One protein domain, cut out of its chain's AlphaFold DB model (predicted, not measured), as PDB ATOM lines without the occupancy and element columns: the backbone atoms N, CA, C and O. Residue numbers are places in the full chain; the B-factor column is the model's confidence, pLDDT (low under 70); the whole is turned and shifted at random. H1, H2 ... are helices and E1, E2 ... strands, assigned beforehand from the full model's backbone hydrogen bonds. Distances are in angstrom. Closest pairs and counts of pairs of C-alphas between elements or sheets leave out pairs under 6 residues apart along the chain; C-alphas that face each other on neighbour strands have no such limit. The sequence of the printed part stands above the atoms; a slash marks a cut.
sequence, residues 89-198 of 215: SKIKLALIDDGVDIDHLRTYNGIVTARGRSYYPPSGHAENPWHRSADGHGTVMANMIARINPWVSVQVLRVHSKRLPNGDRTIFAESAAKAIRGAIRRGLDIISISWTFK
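AT A GLANCE: This is residues 89 to 198 of the 215 residues of the protein "Peptidase_S8 domain-containing protein" of Myceliophthora thermophila (strain ATCC 42464 / BCRC 31852 / DSM 1799) (UniProt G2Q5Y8). A twisted sheet of four parallel strands, in the order E2 E3 E1 E6, makes the core of three layers, with helix H2 over one face and helix H1 over the other, both running along the strands. The small hairpin of E4 and E5 lies beyond the end of the sheet where E3 ends, and two long stretches with no named element, residues 98 to 112 and 119 to 136, lead from E1 to E2 and from E2 to H1. The printed part has 110 residues with two named helices and six named strands, in the order E1 E2 H1 E3 E4 E5 H2 E6, and its class is mixed, helices and strands. It is compact, with a radius of gyration of the C-alphas of 13.4 A, and rounded, spanning 39 by 32 by 28 A.

HOW THE PARTS SIT: E1, residues 91 to 97, is an inner strand of the large sheet. E2, residues 113 to 118, is an edge strand and the parallel neighbour of E3, residues 152 to 158, with N 115 and O 154 3.0 A apart, within hydrogen-bond range. E3 is also the parallel neighbour of E1, with N 155 and O 93 at 2.8 A. The other edge strand, E6, residues 190 to 193, is parallel to E1, with N 94 and O 190 at 2.8 A. From edge to edge the strands' lines turn by 57 degrees. H1, residues 137 to 148, is on this sheet over E3 and E1 at a height of 9.2 A; the closest C-alphas of H1 and E1 are those of Gly 138 and Asp 97, 5.2 A apart. E2, H1 and E3 form a strand-helix-strand unit, two parallel neighbour strands with a helix between them in the chain, and its crossover is left-handed. E3 runs on into E4, residues 161 to 163, across a break of 2 residues, at 71 degrees. E4 and E5, residues 169 to 171, form an antiparallel hairpin, with N 170 and O 162 at 2.8 A. H2, residues 173 to 185, is on the opposite face from H1, over E3 and E1 at a height of 8.7 A; the closest C-alphas of H2 and E3 are those of Ala 179 and Leu 157, 5.8 A apart. H1 and H2 are apart. In both helices every O i to N i+4 pair is within hydrogen-bond range.

IN THESE COORDINATES: E1 begins at C-alpha 91, (0.223, 47.572, -18.525), and is 18.2 A long. E2 measures 16.9 A, H1 17.2 A, E3 17.8 A and H2 18.3 A, each from first to last C-alpha. H2 begins at C-alpha 173, (5.280, 23.526, -9.252). E6 ends at C-alpha 193, (-2.612, 32.402, -13.757).

THE WHOLE: The two C-alphas farthest apart, those of Ser 89 and Pro 165, are 43.2 A apart. The printed part has no cut. The links E1 to E2 and E2 to H1 are long, and the other links are tight. The mean pLDDT of the printed part is 91.9, and residue 198 is under 70.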
ATOM      1  N   SER A  89       0.905  54.297 -20.886       72.44
ATOM      2  CA  SER A  89       1.953  53.391 -20.423       72.44
ATOM      3  C   SER A  89       1.404  51.969 -20.393       72.44
ATOM      4  O   SER A  89       0.462  51.685 -19.646       72.44
ATOM      5  N   LYS A  90       1.936  51.093 -21.254       86.00
ATOM      6  CA  LYS A  90       1.351  49.762 -21.428       86.00
ATOM      7  C   LYS A  90       1.404  49.013 -20.105       86.00
ATOM      8  O   LYS A  90       2.475  48.882 -19.511       86.00
ATOM      9  N   ILE A  91       0.269  48.453 -19.693       91.69
ATOM     10  CA  ILE A  91       0.223  47.572 -18.525       91.69
ATOM     11  C   ILE A  91       1.055  46.327 -18.838       91.69
ATOM     12  O   ILE A  91       0.781  45.610 -19.804       91.69
ATOM     13  N   LYS A  92       2.085  46.063 -18.035       95.44
ATOM     14  CA  LYS A  92       2.962  44.897 -18.161       95.44
ATOM     15  C   LYS A  92       2.313  43.720 -17.447       95.44
ATOM     16  O   LYS A  92       2.360  43.617 -16.223       95.44
ATOM     17  N   LEU A  93       1.730  42.803 -18.206       97.56
ATOM     18  CA  LEU A  93       1.041  41.640 -17.657       97.56
ATOM     19  C   LEU A  93       1.887  40.379 -17.833       97.56
ATOM     20  O   LEU A  93       2.291  40.051 -18.944       97.56
ATOM     21  N   ALA A  94       2.114  39.637 -16.753       98.44
ATOM     22  CA  ALA A  94       2.657  38.287 -16.799       98.44
ATOM     23  C   ALA A  94       1.537  37.293 -17.126       98.44
ATOM     24  O   ALA A  94       0.597  37.152 -16.344       98.44
ATOM     25  N   LEU A  95       1.654  36.576 -18.242       98.38
ATOM     26  CA  LEU A  95       0.815  35.418 -18.537       98.38
ATOM     27  C   LEU A  95       1.617  34.153 -18.236       98.38
ATOM     28  O   LEU A  95       2.528  33.802 -18.986       98.38
ATOM     29  N   ILE A  96       1.301  33.489 -17.125       98.12
ATOM     30  CA  ILE A  96       1.960  32.245 -16.723       98.12
ATOM     31  C   ILE A  96       1.107  31.074 -17.210       98.12
ATOM     32  O   ILE A  96       0.126  30.709 -16.564       98.12
ATOM     33  N   ASP A  97       1.474  30.486 -18.348       96.56
ATOM     34  CA  ASP A  97       0.689  29.426 -18.994       96.56
ATOM     35  C   ASP A  97       1.559  28.489 -19.861       96.56
ATOM     36  O   ASP A  97       2.768  28.417 -19.668       96.56
ATOM     37  N   ASP A  98       0.985  27.743 -20.808       95.50
ATOM     38  CA  ASP A  98       1.688  26.796 -21.695       95.50
ATOM     39  C   ASP A  98       2.474  27.461 -22.841       95.50
ATOM     40  O   ASP A  98       2.989  26.772 -23.722       95.50
ATOM     41  N   GLY A  99       2.602  28.785 -22.817       96.88
ATOM     42  CA  GLY A  99       3.132  29.581 -23.917       96.88
ATOM     43  C   GLY A  99       2.015  30.185 -24.762       96.88
ATOM     44  O   GLY A  99       0.837  30.069 -24.446       96.88
ATOM     45  N   VAL A 100       2.390  30.875 -25.829       97.25
ATOM     46  CA  VAL A 100       1.453  31.516 -26.756       97.25
ATOM     47  C   VAL A 100       1.907  31.193 -28.158       97.25
ATOM     48  O   VAL A 100       3.093  31.276 -28.438       97.25
ATOM     49  N   ASP A 101       0.978  30.842 -29.027       96.12
ATOM     50  CA  ASP A 101       1.210  30.845 -30.462       96.12
ATOM     51  C   ASP A 101       1.150  32.299 -30.955       96.12
ATOM     52  O   ASP A 101       0.099  32.943 -30.891       96.12
ATOM     53  N   ILE A 102       2.306  32.839 -31.349       92.44
ATOM     54  CA  ILE A 102       2.437  34.254 -31.708       92.44
ATOM     55  C   ILE A 102       1.747  34.586 -33.034       92.44
ATOM     56  O   ILE A 102       1.240  35.698 -33.174       92.44
ATOM     57  N   ASP A 103       1.654  33.621 -33.948       92.88
ATOM     58  CA  ASP A 103       0.998  33.799 -35.246       92.88
ATOM     59  C   ASP A 103      -0.524  33.917 -35.072       92.88
ATOM     60  O   ASP A 103      -1.214  34.573 -35.851       92.88
ATOM     61  N   HIS A 104      -1.045  33.352 -33.979       93.62
ATOM     62  CA  HIS A 104      -2.456  33.405 -33.599       93.62
ATOM     63  C   HIS A 104      -2.764  34.454 -32.513       93.62
ATOM     64  O   HIS A 104      -3.876  34.485 -31.964       93.62
ATOM     65  N   LEU A 105      -1.806  35.328 -32.187       91.75
ATOM     66  CA  LEU A 105      -2.005  36.408 -31.226       91.75
ATOM     67  C   LEU A 105      -2.650  37.631 -31.891       91.75
ATOM     68  O   LEU A 105      -2.159  38.183 -32.873       91.75
ATOM     69  N   ARG A 106      -3.729  38.136 -31.293       88.31
ATOM     70  CA  ARG A 106      -4.379  39.380 -31.715       88.31
ATOM     71  C   ARG A 106      -3.532  40.582 -31.312       88.31
ATOM     72  O   ARG A 106      -3.587  41.042 -30.173       88.31
ATOM     73  N   THR A 107      -2.786  41.117 -32.272       85.25
ATOM     74  CA  THR A 107      -1.889  42.262 -32.055       85.25
ATOM     75  C   THR A 107      -2.598  43.614 -32.116       85.25
ATOM     76  O   THR A 107      -2.046  44.606 -31.650       85.25
ATOM     77  N   TYR A 108      -3.812  43.675 -32.681       84.62
ATOM     78  CA  TYR A 108      -4.547  44.924 -32.923       84.62
ATOM     79  C   TYR A 108      -3.664  45.976 -33.618       84.62
ATOM     80  O   TYR A 108      -3.424  47.044 -33.067       84.62
ATOM     81  N   ASN A 109      -3.154  45.651 -34.810       84.38
ATOM     82  CA  ASN A 109      -2.232  46.495 -35.587       84.38
ATOM     83  C   ASN A 109      -0.954  46.870 -34.811       84.38
ATOM     84  O   ASN A 109      -0.482  47.999 -34.879       84.38
ATOM     85  N   GLY A 110      -0.409  45.924 -34.040       83.06
ATOM     86  CA  GLY A 110       0.837  46.106 -33.284       83.06
ATOM     87  C   GLY A 110       0.699  46.851 -31.951       83.06
ATOM     88  O   GLY A 110       1.694  47.021 -31.244       83.06
ATOM     89  N   ILE A 111      -0.514  47.258 -31.558       83.75
ATOM     90  CA  ILE A 111      -0.750  47.909 -30.260       83.75
ATOM     91  C   ILE A 111      -0.441  46.929 -29.118       83.75
ATOM     92  O   ILE A 111       0.312  47.260 -28.194       83.75
ATOM     93  N   VAL A 112      -0.958  45.701 -29.206       89.31
ATOM     94  CA  VAL A 112      -0.638  44.629 -28.260       89.31
ATOM     95  C   VAL A 112       0.737  44.076 -28.599       89.31
ATOM     96  O   VAL A 112       0.997  43.652 -29.724       89.31
ATOM     97  N   THR A 113       1.610  44.045 -27.596       92.31
ATOM     98  CA  THR A 113       2.964  43.494 -27.733       92.31
ATOM     99  C   THR A 113       3.099  42.235 -26.900       92.31
ATOM    100  O   THR A 113       2.590  42.175 -25.779       92.31
ATOM    101  N   ALA A 114       3.818  41.245 -27.427       94.38
ATOM    102  CA  ALA A 114       4.173  40.043 -26.694       94.38
ATOM    103  C   ALA A 114       5.680  39.802 -26.733       94.38
ATOM    104  O   ALA A 114       6.341  39.936 -27.759       94.38
ATOM    105  N   ARG A 115       6.211  39.428 -25.577       96.06
ATOM    106  CA  ARG A 115       7.569  38.919 -25.378       96.06
ATOM    107  C   ARG A 115       7.500  37.866 -24.286       96.06
ATOM    108  O   ARG A 115       6.481  37.750 -23.611       96.06
ATOM    109  N   GLY A 116       8.561  37.102 -24.074       96.25
ATOM    110  CA  GLY A 116       8.477  36.066 -23.061       96.25
ATOM    111  C   GLY A 116       9.778  35.400 -22.682       96.25
ATOM    112  O   GLY A 116      10.861  35.700 -23.187       96.25
ATOM    113  N   ARG A 117       9.639  34.468 -21.743       97.00
ATOM    114  CA  ARG A 117      10.671  33.519 -21.341       97.00
ATOM    115  C   ARG A 117      10.014  32.179 -21.056       97.00
ATOM    116  O   ARG A 117       8.940  32.122 -20.468       97.00
ATOM    117  N   SER A 118      10.694  31.105 -21.425       97.31
ATOM    118  CA  SER A 118      10.277  29.770 -21.037       97.31
ATOM    119  C   SER A 118      10.969  29.312 -19.759       97.31
ATOM    120  O   SER A 118      12.162  29.539 -19.564       97.31
ATOM    121  N   TYR A 119      10.196  28.667 -18.895       96.25
ATOM    122  CA  TYR A 119      10.641  27.868 -17.755       96.25
ATOM    123  C   TYR A 119      10.307  26.385 -17.976       96.25
ATOM    124  O   TYR A 119      10.314  25.595 -17.027       96.25
ATOM    125  N   TYR A 120       9.977  26.019 -19.216       93.81
ATOM    126  CA  TYR A 120       9.851  24.644 -19.668       93.81
ATOM    127  C   TYR A 120      11.270  24.082 -19.903       93.81
ATOM    128  O   TYR A 120      12.046  24.727 -20.611       93.81
ATOM    129  N   PRO A 121      11.640  22.930 -19.311       91.12
ATOM    130  CA  PRO A 121      12.964  22.333 -19.488       91.12
ATOM    131  C   PRO A 121      13.311  22.079 -20.965       91.12
ATOM    132  O   PRO A 121      12.423  21.715 -21.731       91.12
ATOM    133  N   PRO A 122      14.570  22.232 -21.396       88.69
ATOM    134  CA  PRO A 122      14.985  21.824 -22.738       88.69
ATOM    135  C   PRO A 122      14.755  20.326 -22.981       88.69
ATOM    136  O   PRO A 122      14.840  19.519 -22.052       88.69
ATOM    137  N   SER A 123      14.510  19.961 -24.238       86.12
ATOM    138  CA  SER A 123      14.412  18.567 -24.682       86.12
ATOM    139  C   SER A 123      15.672  18.215 -25.475       86.12
ATOM    140  O   SER A 123      15.727  18.406 -26.690       86.12
ATOM    141  N   GLY A 124      16.722  17.759 -24.785       87.06
ATOM    142  CA  GLY A 124      18.047  17.586 -25.391       87.06
ATOM    143  C   GLY A 124      18.623  18.933 -25.841       87.06
ATOM    144  O   GLY A 124      18.753  19.846 -25.029       87.06
ATOM    145  N   HIS A 125      18.929  19.068 -27.136       83.19
ATOM    146  CA  HIS A 125      19.405  20.324 -27.737       83.19
ATOM    147  C   HIS A 125      18.279  21.281 -28.163       83.19
ATOM    148  O   HIS A 125      18.557  22.409 -28.565       83.19
ATOM    149  N   ALA A 126      17.014  20.852 -28.100       86.06
ATOM    150  CA  ALA A 126      15.886  21.684 -28.496       86.06
ATOM    151  C   ALA A 126      15.400  22.551 -27.327       86.06
ATOM    152  O   ALA A 126      15.028  22.050 -26.260       86.06
ATOM    153  N   GLU A 127      15.352  23.864 -27.547       89.50
ATOM    154  CA  GLU A 127      14.666  24.776 -26.638       89.50
ATOM    155  C   GLU A 127      13.145  24.644 -26.770       89.50
ATOM    156  O   GLU A 127      12.603  24.370 -27.841       89.50
ATOM    157  N   ASN A 128      12.442  24.905 -25.670       93.56
ATOM    158  CA  ASN A 128      10.986  24.984 -25.637       93.56
ATOM    159  C   ASN A 128      10.578  26.455 -25.483       93.56
ATOM    160  O   ASN A 128      10.391  26.900 -24.349       93.56
ATOM    161  N   PRO A 129      10.491  27.243 -26.568       96.00
ATOM    162  CA  PRO A 129      10.325  28.689 -26.475       96.00
ATOM    163  C   PRO A 129       8.932  29.102 -25.991       96.00
ATOM    164  O   PRO A 129       7.959  28.357 -26.069       96.00
ATOM    165  N   TRP A 130       8.828  30.338 -25.502       97.19
ATOM    166  CA  TRP A 130       7.578  30.911 -24.991       97.19
ATOM    167  C   TRP A 130       6.536  31.190 -26.085       97.19
ATOM    168  O   TRP A 130       5.345  31.168 -25.788       97.19
ATOM    169  N   HIS A 131       6.982  31.444 -27.321       96.50
ATOM    170  CA  HIS A 131       6.142  31.743 -28.491       96.50
ATOM    171  C   HIS A 131       5.639  30.475 -29.204       96.50
ATOM    172  O   HIS A 131       5.205  30.519 -30.351       96.50
ATOM    173  N   ARG A 132       5.720  29.328 -28.526       94.38
ATOM    174  CA  ARG A 132       5.014  28.108 -28.903       94.38
ATOM    175  C   ARG A 132       4.086  27.773 -27.752       94.38
ATOM    176  O   ARG A 132       4.540  27.725 -26.610       94.38
ATOM    177  N   SER A 133       2.804  27.561 -28.023       94.12
ATOM    178  CA  SER A 133       1.868  27.031 -27.026       94.12
ATOM    179  C   SER A 133       1.905  25.499 -27.052       94.12
ATOM    180  O   SER A 133       2.186  24.912 -28.094       94.12
ATOM    181  N   ALA A 134       1.721  24.841 -25.906       90.81
ATOM    182  CA  ALA A 134       1.675  23.376 -25.849       90.81
ATOM    183  C   ALA A 134       0.282  22.828 -26.196       90.81
ATOM    184  O   ALA A 134       0.187  21.860 -26.940       90.81
ATOM    185  N   ASP A 135      -0.774  23.454 -25.669       88.94
ATOM    186  CA  ASP A 135      -2.165  23.005 -25.791       88.94
ATOM    187  C   ASP A 135      -3.096  24.089 -26.371       88.94
ATOM    188  O   ASP A 135      -4.295  23.860 -26.526       88.94
ATOM    189  N   GLY A 136      -2.576  25.286 -26.667       92.62
ATOM    190  CA  GLY A 136      -3.341  26.445 -27.141       92.62
ATOM    191  C   GLY A 136      -3.970  27.283 -26.022       92.62
ATOM    192  O   GLY A 136      -4.510  28.359 -26.292       92.62
ATOM    193  N   HIS A 137      -3.888  26.835 -24.765       93.38
ATOM    194  CA  HIS A 137      -4.578  27.473 -23.641       93.38
ATOM    195  C   HIS A 137      -4.084  28.904 -23.410       93.38
ATOM    196  O   HIS A 137      -4.878  29.847 -23.359       93.38
ATOM    197  N   GLY A 138      -2.768  29.100 -23.352       95.81
ATOM    198  CA  GLY A 138      -2.166  30.414 -23.190       95.81
ATOM    199  C   GLY A 138      -2.463  31.348 -24.363       95.81
ATOM    200  O   GLY A 138      -2.681  32.535 -24.133       95.81
ATOM    201  N   THR A 139      -2.586  30.843 -25.595       96.81
ATOM    202  CA  THR A 139      -3.017  31.651 -26.754       96.81
ATOM    203  C   THR A 139      -4.436  32.185 -26.565       96.81
ATOM    204  O   THR A 139      -4.685  33.377 -26.762       96.81
ATOM    205  N   VAL A 140      -5.368  31.329 -26.127       95.31
ATOM    206  CA  VAL A 140      -6.746  31.740 -25.808       95.31
ATOM    207  C   VAL A 140      -6.742  32.808 -24.714       95.31
ATOM    208  O   VAL A 140      -7.368  33.858 -24.878       95.31
ATOM    209  N   MET A 141      -5.980  32.590 -23.638       96.06
ATOM    210  CA  MET A 141      -5.883  33.541 -22.530       96.06
ATOM    211  C   MET A 141      -5.278  34.884 -22.957       96.06
ATOM    212  O   MET A 141      -5.817  35.937 -22.612       96.06
ATOM    213  N   ALA A 142      -4.201  34.872 -23.745       95.94
ATOM    214  CA  ALA A 142      -3.575  36.084 -24.272       95.94
ATOM    215  C   ALA A 142      -4.555  36.891 -25.135       95.94
ATOM    216  O   ALA A 142      -4.673  38.106 -24.970       95.94
ATOM    217  N   ASN A 143      -5.320  36.210 -25.991       93.75
ATOM    218  CA  ASN A 143      -6.329  36.842 -26.836       93.75
ATOM    219  C   ASN A 143      -7.501  37.421 -26.033       93.75
ATOM    220  O   ASN A 143      -7.999  38.489 -26.384       93.75
ATOM    221  N   MET A 144      -7.926  36.772 -24.945       92.00
ATOM    222  CA  MET A 144      -8.946  37.329 -24.046       92.00
ATOM    223  C   MET A 144      -8.459  38.602 -23.343       92.00
ATOM    224  O   MET A 144      -9.204  39.576 -23.257       92.00
ATOM    225  N   ILE A 145      -7.202  38.621 -22.895       93.19
ATOM    226  CA  ILE A 145      -6.587  39.796 -22.262       93.19
ATOM    227  C   ILE A 145      -6.499  40.955 -23.262       93.19
ATOM    228  O   ILE A 145      -6.990  42.049 -22.985       93.19
ATOM    229  N   ALA A 146      -5.937  40.689 -24.445       90.62
ATOM    230  CA  ALA A 146      -5.797  41.657 -25.531       90.62
ATOM    231  C   ALA A 146      -7.149  42.232 -25.987       90.62
ATOM    232  O   ALA A 146      -7.255  43.414 -26.314       90.62
ATOM    233  N   ARG A 147      -8.201  41.400 -25.979       88.00
ATOM    234  CA  ARG A 147      -9.566  41.803 -26.332       88.00
ATOM    235  C   ARG A 147     -10.149  42.838 -25.376       88.00
ATOM    236  O   ARG A 147     -10.910  43.689 -25.820       88.00
ATOM    237  N   ILE A 148      -9.796  42.779 -24.095       85.50
ATOM    238  CA  ILE A 148     -10.311  43.696 -23.074       85.50
ATOM    239  C   ILE A 148      -9.470  44.974 -23.013       85.50
ATOM    240  O   ILE A 148     -10.025  46.071 -23.024       85.50
ATOM    241  N   ASN A 149      -8.142  44.839 -22.971       86.62
ATOM    242  CA  ASN A 149      -7.220  45.968 -22.911       86.62
ATOM    243  C   ASN A 149      -6.153  45.850 -24.013       86.62
ATOM    244  O   ASN A 149      -5.195  45.095 -23.843       86.62
ATOM    245  N   PRO A 150      -6.272  46.607 -25.118       81.94
ATOM    246  CA  PRO A 150      -5.280  46.572 -26.183       81.94
ATOM    247  C   PRO A 150      -3.959  47.253 -25.784       81.94
ATOM    248  O   PRO A 150      -2.921  46.914 -26.343       81.94
ATOM    249  N   TRP A 151      -3.941  48.144 -24.783       87.31
ATOM    250  CA  TRP A 151      -2.718  48.791 -24.272       87.31
ATOM    251  C   TRP A 151      -2.000  47.926 -23.227       87.31
ATOM    252  O   TRP A 151      -1.631  48.374 -22.139       87.31
ATOM    253  N   VAL A 152      -1.817  46.650 -23.557       91.75
ATOM    254  CA  VAL A 152      -1.122  45.668 -22.722       91.75
ATOM    255  C   VAL A 152       0.194  45.250 -23.377       91.75
ATOM    256  O   VAL A 152       0.299  45.073 -24.595       91.75
ATOM    257  N   SER A 153       1.222  45.071 -22.552       95.00
ATOM    258  CA  SER A 153       2.438  44.352 -22.919       95.00
ATOM    259  C   SER A 153       2.422  43.001 -22.216       95.00
ATOM    260  O   SER A 153       2.591  42.918 -20.998       95.00
ATOM    261  N   VAL A 154       2.179  41.939 -22.981       96.81
ATOM    262  CA  VAL A 154       2.088  40.576 -22.458       96.81
ATOM    263  C   VAL A 154       3.493  39.982 -22.358       96.81
ATOM    264  O   VAL A 154       4.199  39.811 -23.351       96.81
ATOM    265  N   GLN A 155       3.905  39.657 -21.139       97.94
ATOM    266  CA  GLN A 155       5.083  38.859 -20.830       97.94
ATOM    267  C   GLN A 155       4.669  37.405 -20.620       97.94
ATOM    268  O   GLN A 155       4.179  37.025 -19.554       97.94
ATOM    269  N   VAL A 156       4.866  36.587 -21.647       98.31
ATOM    270  CA  VAL A 156       4.540  35.162 -21.639       98.31
ATOM    271  C   VAL A 156       5.621  34.404 -20.879       98.31
ATOM    272  O   VAL A 156       6.781  34.346 -21.293       98.31
ATOM    273  N   LEU A 157       5.246  33.805 -19.756       98.38
ATOM    274  CA  LEU A 157       6.121  32.989 -18.927       98.38
ATOM    275  C   LEU A 157       5.675  31.533 -19.047       98.38
ATOM    276  O   LEU A 157       4.872  31.053 -18.247       98.38
ATOM    277  N   ARG A 158       6.178  30.844 -20.079       97.62
ATOM    278  CA  ARG A 158       5.795  29.455 -20.362       97.62
ATOM    279  C   ARG A 158       6.251  28.544 -19.225       97.62
ATOM    280  O   ARG A 158       7.438  28.518 -18.903       97.62
ATOM    281  N   VAL A 159       5.330  27.790 -18.639       96.25
ATOM    282  CA  VAL A 159       5.620  26.818 -17.580       96.25
ATOM    283  C   VAL A 159       5.697  25.403 -18.128       96.25
ATOM    284  O   VAL A 159       5.102  25.068 -19.150       96.25
ATOM    285  N   HIS A 160       6.433  24.557 -17.418       94.50
ATOM    286  CA  HIS A 160       6.453  23.128 -17.665       94.50
ATOM    287  C   HIS A 160       5.071  22.551 -17.373       94.50
ATOM    288  O   HIS A 160       4.593  22.594 -16.233       94.50
ATOM    289  N   SER A 161       4.446  22.005 -18.411       90.44
ATOM    290  CA  SER A 161       3.176  21.307 -18.314       90.44
ATOM    291  C   SER A 161       3.187  20.004 -19.099       90.44
ATOM    292  O   SER A 161       3.861  19.888 -20.123       90.44
ATOM    293  N   LYS A 162       2.404  19.041 -18.614       87.75
ATOM    294  CA  LYS A 162       2.129  17.775 -19.291       87.75
ATOM    295  C   LYS A 162       0.627  17.555 -19.348       87.75
ATOM    296  O   LYS A 162      -0.058  17.703 -18.334       87.75
ATOM    297  N   ARG A 163       0.139  17.162 -20.519       85.44
ATOM    298  CA  ARG A 163      -1.223  16.669 -20.681       85.44
ATOM    299  C   ARG A 163      -1.265  15.180 -20.367       85.44
ATOM    300  O   ARG A 163      -0.400  14.417 -20.800       85.44
ATOM    301  N   LEU A 164      -2.219  14.793 -19.538       84.06
ATOM    302  CA  LEU A 164      -2.455  13.414 -19.148       84.06
ATOM    303  C   LEU A 164      -3.443  12.760 -20.130       84.06
ATOM    304  O   LEU A 164      -4.234  13.471 -20.756       84.06
ATOM    305  N   PRO A 165      -3.443  11.418 -20.259       83.50
ATOM    306  CA  PRO A 165      -4.357  10.711 -21.163       83.50
ATOM    307  C   PRO A 165      -5.843  10.978 -20.891       83.50
ATOM    308  O   PRO A 165      -6.655  10.950 -21.806       83.50
ATOM    309  N   ASN A 166      -6.199  11.289 -19.643       82.69
ATOM    310  CA  ASN A 166      -7.562  11.646 -19.240       82.69
ATOM    311  C   ASN A 166      -7.955  13.097 -19.598       82.69
ATOM    312  O   ASN A 166      -9.008  13.562 -19.179       82.69
ATOM    313  N   GLY A 167      -7.095  13.830 -20.311       78.75
ATOM    314  CA  GLY A 167      -7.307  15.229 -20.676       78.75
ATOM    315  C   GLY A 167      -6.888  16.240 -19.608       78.75
ATOM    316  O   GLY A 167      -6.807  17.428 -19.925       78.75
ATOM    317  N   ASP A 168      -6.562  15.802 -18.385       81.12
ATOM    318  CA  ASP A 168      -6.096  16.698 -17.326       81.12
ATOM    319  C   ASP A 168      -4.730  17.294 -17.677       81.12
ATOM    320  O   ASP A 168      -3.835  16.636 -18.213       81.12
ATOM    321  N   ARG A 169      -4.528  18.547 -17.280       84.62
ATOM    322  CA  ARG A 169      -3.240  19.225 -17.392       84.62
ATOM    323  C   ARG A 169      -2.536  19.242 -16.043       84.62
ATOM    324  O   ARG A 169      -3.089  19.684 -15.041       84.62
ATOM    325  N   THR A 170      -1.285  18.797 -16.030       88.19
ATOM    326  CA  THR A 170      -0.393  18.903 -14.872       88.19
ATOM    327  C   THR A 170       0.586  20.046 -15.090       88.19
ATOM    328  O   THR A 170       1.308  20.053 -16.085       88.19
ATOM    329  N   ILE A 171       0.634  20.987 -14.146       90.31
ATOM    330  CA  ILE A 171       1.647  22.046 -14.083       90.31
ATOM    331  C   ILE A 171       2.686  21.676 -13.030       90.31
ATOM    332  O   ILE A 171       2.340  21.385 -11.883       90.31
ATOM    333  N   PHE A 172       3.966  21.720 -13.393       91.44
ATOM    334  CA  PHE A 172       5.039  21.417 -12.449       91.44
ATOM    335  C   PHE A 172       5.342  22.632 -11.563       91.44
ATOM    336  O   PHE A 172       5.732  23.699 -12.048       91.44
ATOM    337  N   ALA A 173       5.197  22.453 -10.245       91.12
ATOM    338  CA  ALA A 173       5.280  23.526  -9.252       91.12
ATOM    339  C   ALA A 173       6.610  24.300  -9.283       91.12
ATOM    340  O   ALA A 173       6.618  25.519  -9.126       91.12
ATOM    341  N   GLU A 174       7.735  23.625  -9.532       93.19
ATOM    342  CA  GLU A 174       9.043  24.284  -9.600       93.19
ATOM    343  C   GLU A 174       9.121  25.289 -10.761       93.19
ATOM    344  O   GLU A 174       9.588  26.418 -10.588       93.19
ATOM    345  N   SER A 175       8.627  24.898 -11.939       95.62
ATOM    346  CA  SER A 175       8.582  25.764 -13.118       95.62
ATOM    347  C   SER A 175       7.647  26.954 -12.889       95.62
ATOM    348  O   SER A 175       8.034  28.097 -13.140       95.62
ATOM    349  N   ALA A 176       6.472  26.715 -12.294       95.38
ATOM    350  CA  ALA A 176       5.544  27.777 -11.905       95.38
ATOM    351  C   ALA A 176       6.166  28.763 -10.900       95.38
ATOM    352  O   ALA A 176       6.090  29.976 -11.089       95.38
ATOM    353  N   ALA A 177       6.866  28.269  -9.874       96.00
ATOM    354  CA  ALA A 177       7.551  29.118  -8.902       96.00
ATOM    355  C   ALA A 177       8.672  29.954  -9.549       96.00
ATOM    356  O   ALA A 177       8.849  31.130  -9.217       96.00
ATOM    357  N   LYS A 178       9.426  29.378 -10.500       97.81
ATOM    358  CA  LYS A 178      10.426  30.118 -11.290       97.81
ATOM    359  C   LYS A 178       9.768  31.202 -12.149       97.81
ATOM    360  O   LYS A 178      10.289  32.317 -12.175       97.81
ATOM    361  N   ALA A 179       8.624  30.916 -12.769       97.88
ATOM    362  CA  ALA A 179       7.858  31.889 -13.542       97.88
ATOM    363  C   ALA A 179       7.354  33.052 -12.676       97.88
ATOM    364  O   ALA A 179       7.611  34.206 -13.014       97.88
ATOM    365  N   ILE A 180       6.754  32.775 -11.513       97.88
ATOM    366  CA  ILE A 180       6.289  33.809 -10.570       97.88
ATOM    367  C   ILE A 180       7.453  34.700 -10.119       97.88
ATOM    368  O   ILE A 180       7.384  35.924 -10.233       97.88
ATOM    369  N   ARG A 181       8.577  34.105  -9.690       98.19
ATOM    370  CA  ARG A 181       9.790  34.877  -9.354       98.19
ATOM    371  C   ARG A 181      10.293  35.691 -10.544       98.19
ATOM    372  O   ARG A 181      10.785  36.803 -10.376       98.19
ATOM    373  N   GLY A 182      10.187  35.136 -11.746       97.19
ATOM    374  CA  GLY A 182      10.516  35.808 -12.991       97.19
ATOM    375  C   GLY A 182       9.646  37.030 -13.272       97.19
ATOM    376  O   GLY A 182      10.183  38.027 -13.753       97.19
ATOM    377  N   ALA A 183       8.349  36.964 -12.973       98.00
ATOM    378  CA  ALA A 183       7.429  38.088 -13.100       98.00
ATOM    379  C   ALA A 183       7.771  39.206 -12.107       98.00
ATOM    380  O   ALA A 183       7.933  40.354 -12.512       98.00
ATOM    381  N   ILE A 184       7.990  38.847 -10.837       97.75
ATOM    382  CA  ILE A 184       8.347  39.793  -9.769       97.75
ATOM    383  C   ILE A 184       9.641  40.538 -10.113       97.75
ATOM    384  O   ILE A 184       9.672  41.764 -10.105       97.75
ATOM    385  N   ARG A 185      10.703  39.814 -10.496       97.38
ATOM    386  CA  ARG A 185      11.998  40.429 -10.850       97.38
ATOM    387  C   ARG A 185      11.928  41.373 -12.050       97.38
ATOM    388  O   ARG A 185      12.788  42.230 -12.188       97.38
ATOM    389  N   ARG A 186      10.942  41.195 -12.931       95.50
ATOM    390  CA  ARG A 186      10.715  42.059 -14.098       95.50
ATOM    391  C   ARG A 186       9.833  43.268 -13.782       95.50
ATOM    392  O   ARG A 186       9.589  44.061 -14.687       95.50
ATOM    393  N   GLY A 187       9.336  43.389 -12.548       95.94
ATOM    394  CA  GLY A 187       8.423  44.455 -12.146       95.94
ATOM    395  C   GLY A 187       7.169  44.485 -13.016       95.94
ATOM    396  O   GLY A 187       6.831  45.540 -13.549       95.94
ATOM    397  N   LEU A 188       6.558  43.321 -13.265       96.44
ATOM    398  CA  LEU A 188       5.292  43.239 -14.001       96.44
ATOM    399  C   LEU A 188       4.140  43.682 -13.093       96.44
ATOM    400  O   LEU A 188       4.142  43.377 -11.903       96.44
ATOM    401  N   ASP A 189       3.167  44.383 -13.669       96.50
ATOM    402  CA  ASP A 189       2.092  45.053 -12.934       96.50
ATOM    403  C   ASP A 189       0.983  44.068 -12.531       96.50
ATOM    404  O   ASP A 189       0.357  44.207 -11.483       96.50
ATOM    405  N   ILE A 190       0.746  43.046 -13.362       97.50
ATOM    406  CA  ILE A 190      -0.278  42.016 -13.145       97.50
ATOM    407  C   ILE A 190       0.338  40.636 -13.364       97.50
ATOM    408  O   ILE A 190       1.081  40.433 -14.322       97.50
ATOM    409  N   ILE A 191      -0.016  39.664 -12.521       97.88
ATOM    410  CA  ILE A 191       0.262  38.242 -12.750       97.88
ATOM    411  C   ILE A 191      -1.064  37.525 -13.007       97.88
ATOM    412  O   ILE A 191      -1.927  37.484 -12.133       97.88
ATOM    413  N   SER A 192      -1.211  36.954 -14.204       97.25
ATOM    414  CA  SER A 192      -2.356  36.136 -14.601       97.25
ATOM    415  C   SER A 192      -1.975  34.656 -14.619       97.25
ATOM    416  O   SER A 192      -1.014  34.254 -15.284       97.25
ATOM    417  N   ILE A 193      -2.736  33.857 -13.869       95.44
ATOM    418  CA  ILE A 193      -2.612  32.402 -13.757       95.44
ATOM    419  C   ILE A 193      -4.017  31.816 -13.924       95.44
ATOM    420  O   ILE A 193      -4.878  32.025 -13.072       95.44
ATOM    421  N   SER A 194      -4.250  31.087 -15.014       90.94
ATOM    422  CA  SER A 194      -5.572  30.546 -15.377       90.94
ATOM    423  C   SER A 194      -5.626  29.024 -15.277       90.94
ATOM    424  O   SER A 194      -6.236  28.341 -16.091       90.94
ATOM    425  N   TRP A 195      -4.965  28.486 -14.259       90.12
ATOM    426  CA  TRP A 195      -4.944  27.067 -13.928       90.12
ATOM    427  C   TRP A 195      -4.836  26.908 -12.407       90.12
ATOM    428  O   TRP A 195      -4.480  27.844 -11.689       90.12
ATOM    429  N   THR A 196      -5.174  25.728 -11.894       81.00
ATOM    430  CA  THR A 196      -5.174  25.428 -10.455       81.00
ATOM    431  C   THR A 196      -4.280  24.230 -10.146       81.00
ATOM    432  O   THR A 196      -3.967  23.422 -11.020       81.00
ATOM    433  N   PHE A 197      -3.849  24.111  -8.888       73.19
ATOM    434  CA  PHE A 197      -3.143  22.929  -8.396       73.19
ATOM    435  C   PHE A 197      -4.123  22.008  -7.665       73.19
ATOM    436  O   PHE A 197      -4.955  22.479  -6.886       73.19
ATOM    437  N   LYS A 198      -3.990  20.691  -7.850       66.88
ATOM    438  CA  LYS A 198      -4.618  19.721  -6.945       66.88
ATOM    439  C   LYS A 198      -3.760  19.647  -5.675       66.88
ATOM    440  O   LYS A 198      -2.545  19.472  -5.762       66.88
TER     441      LYS A 198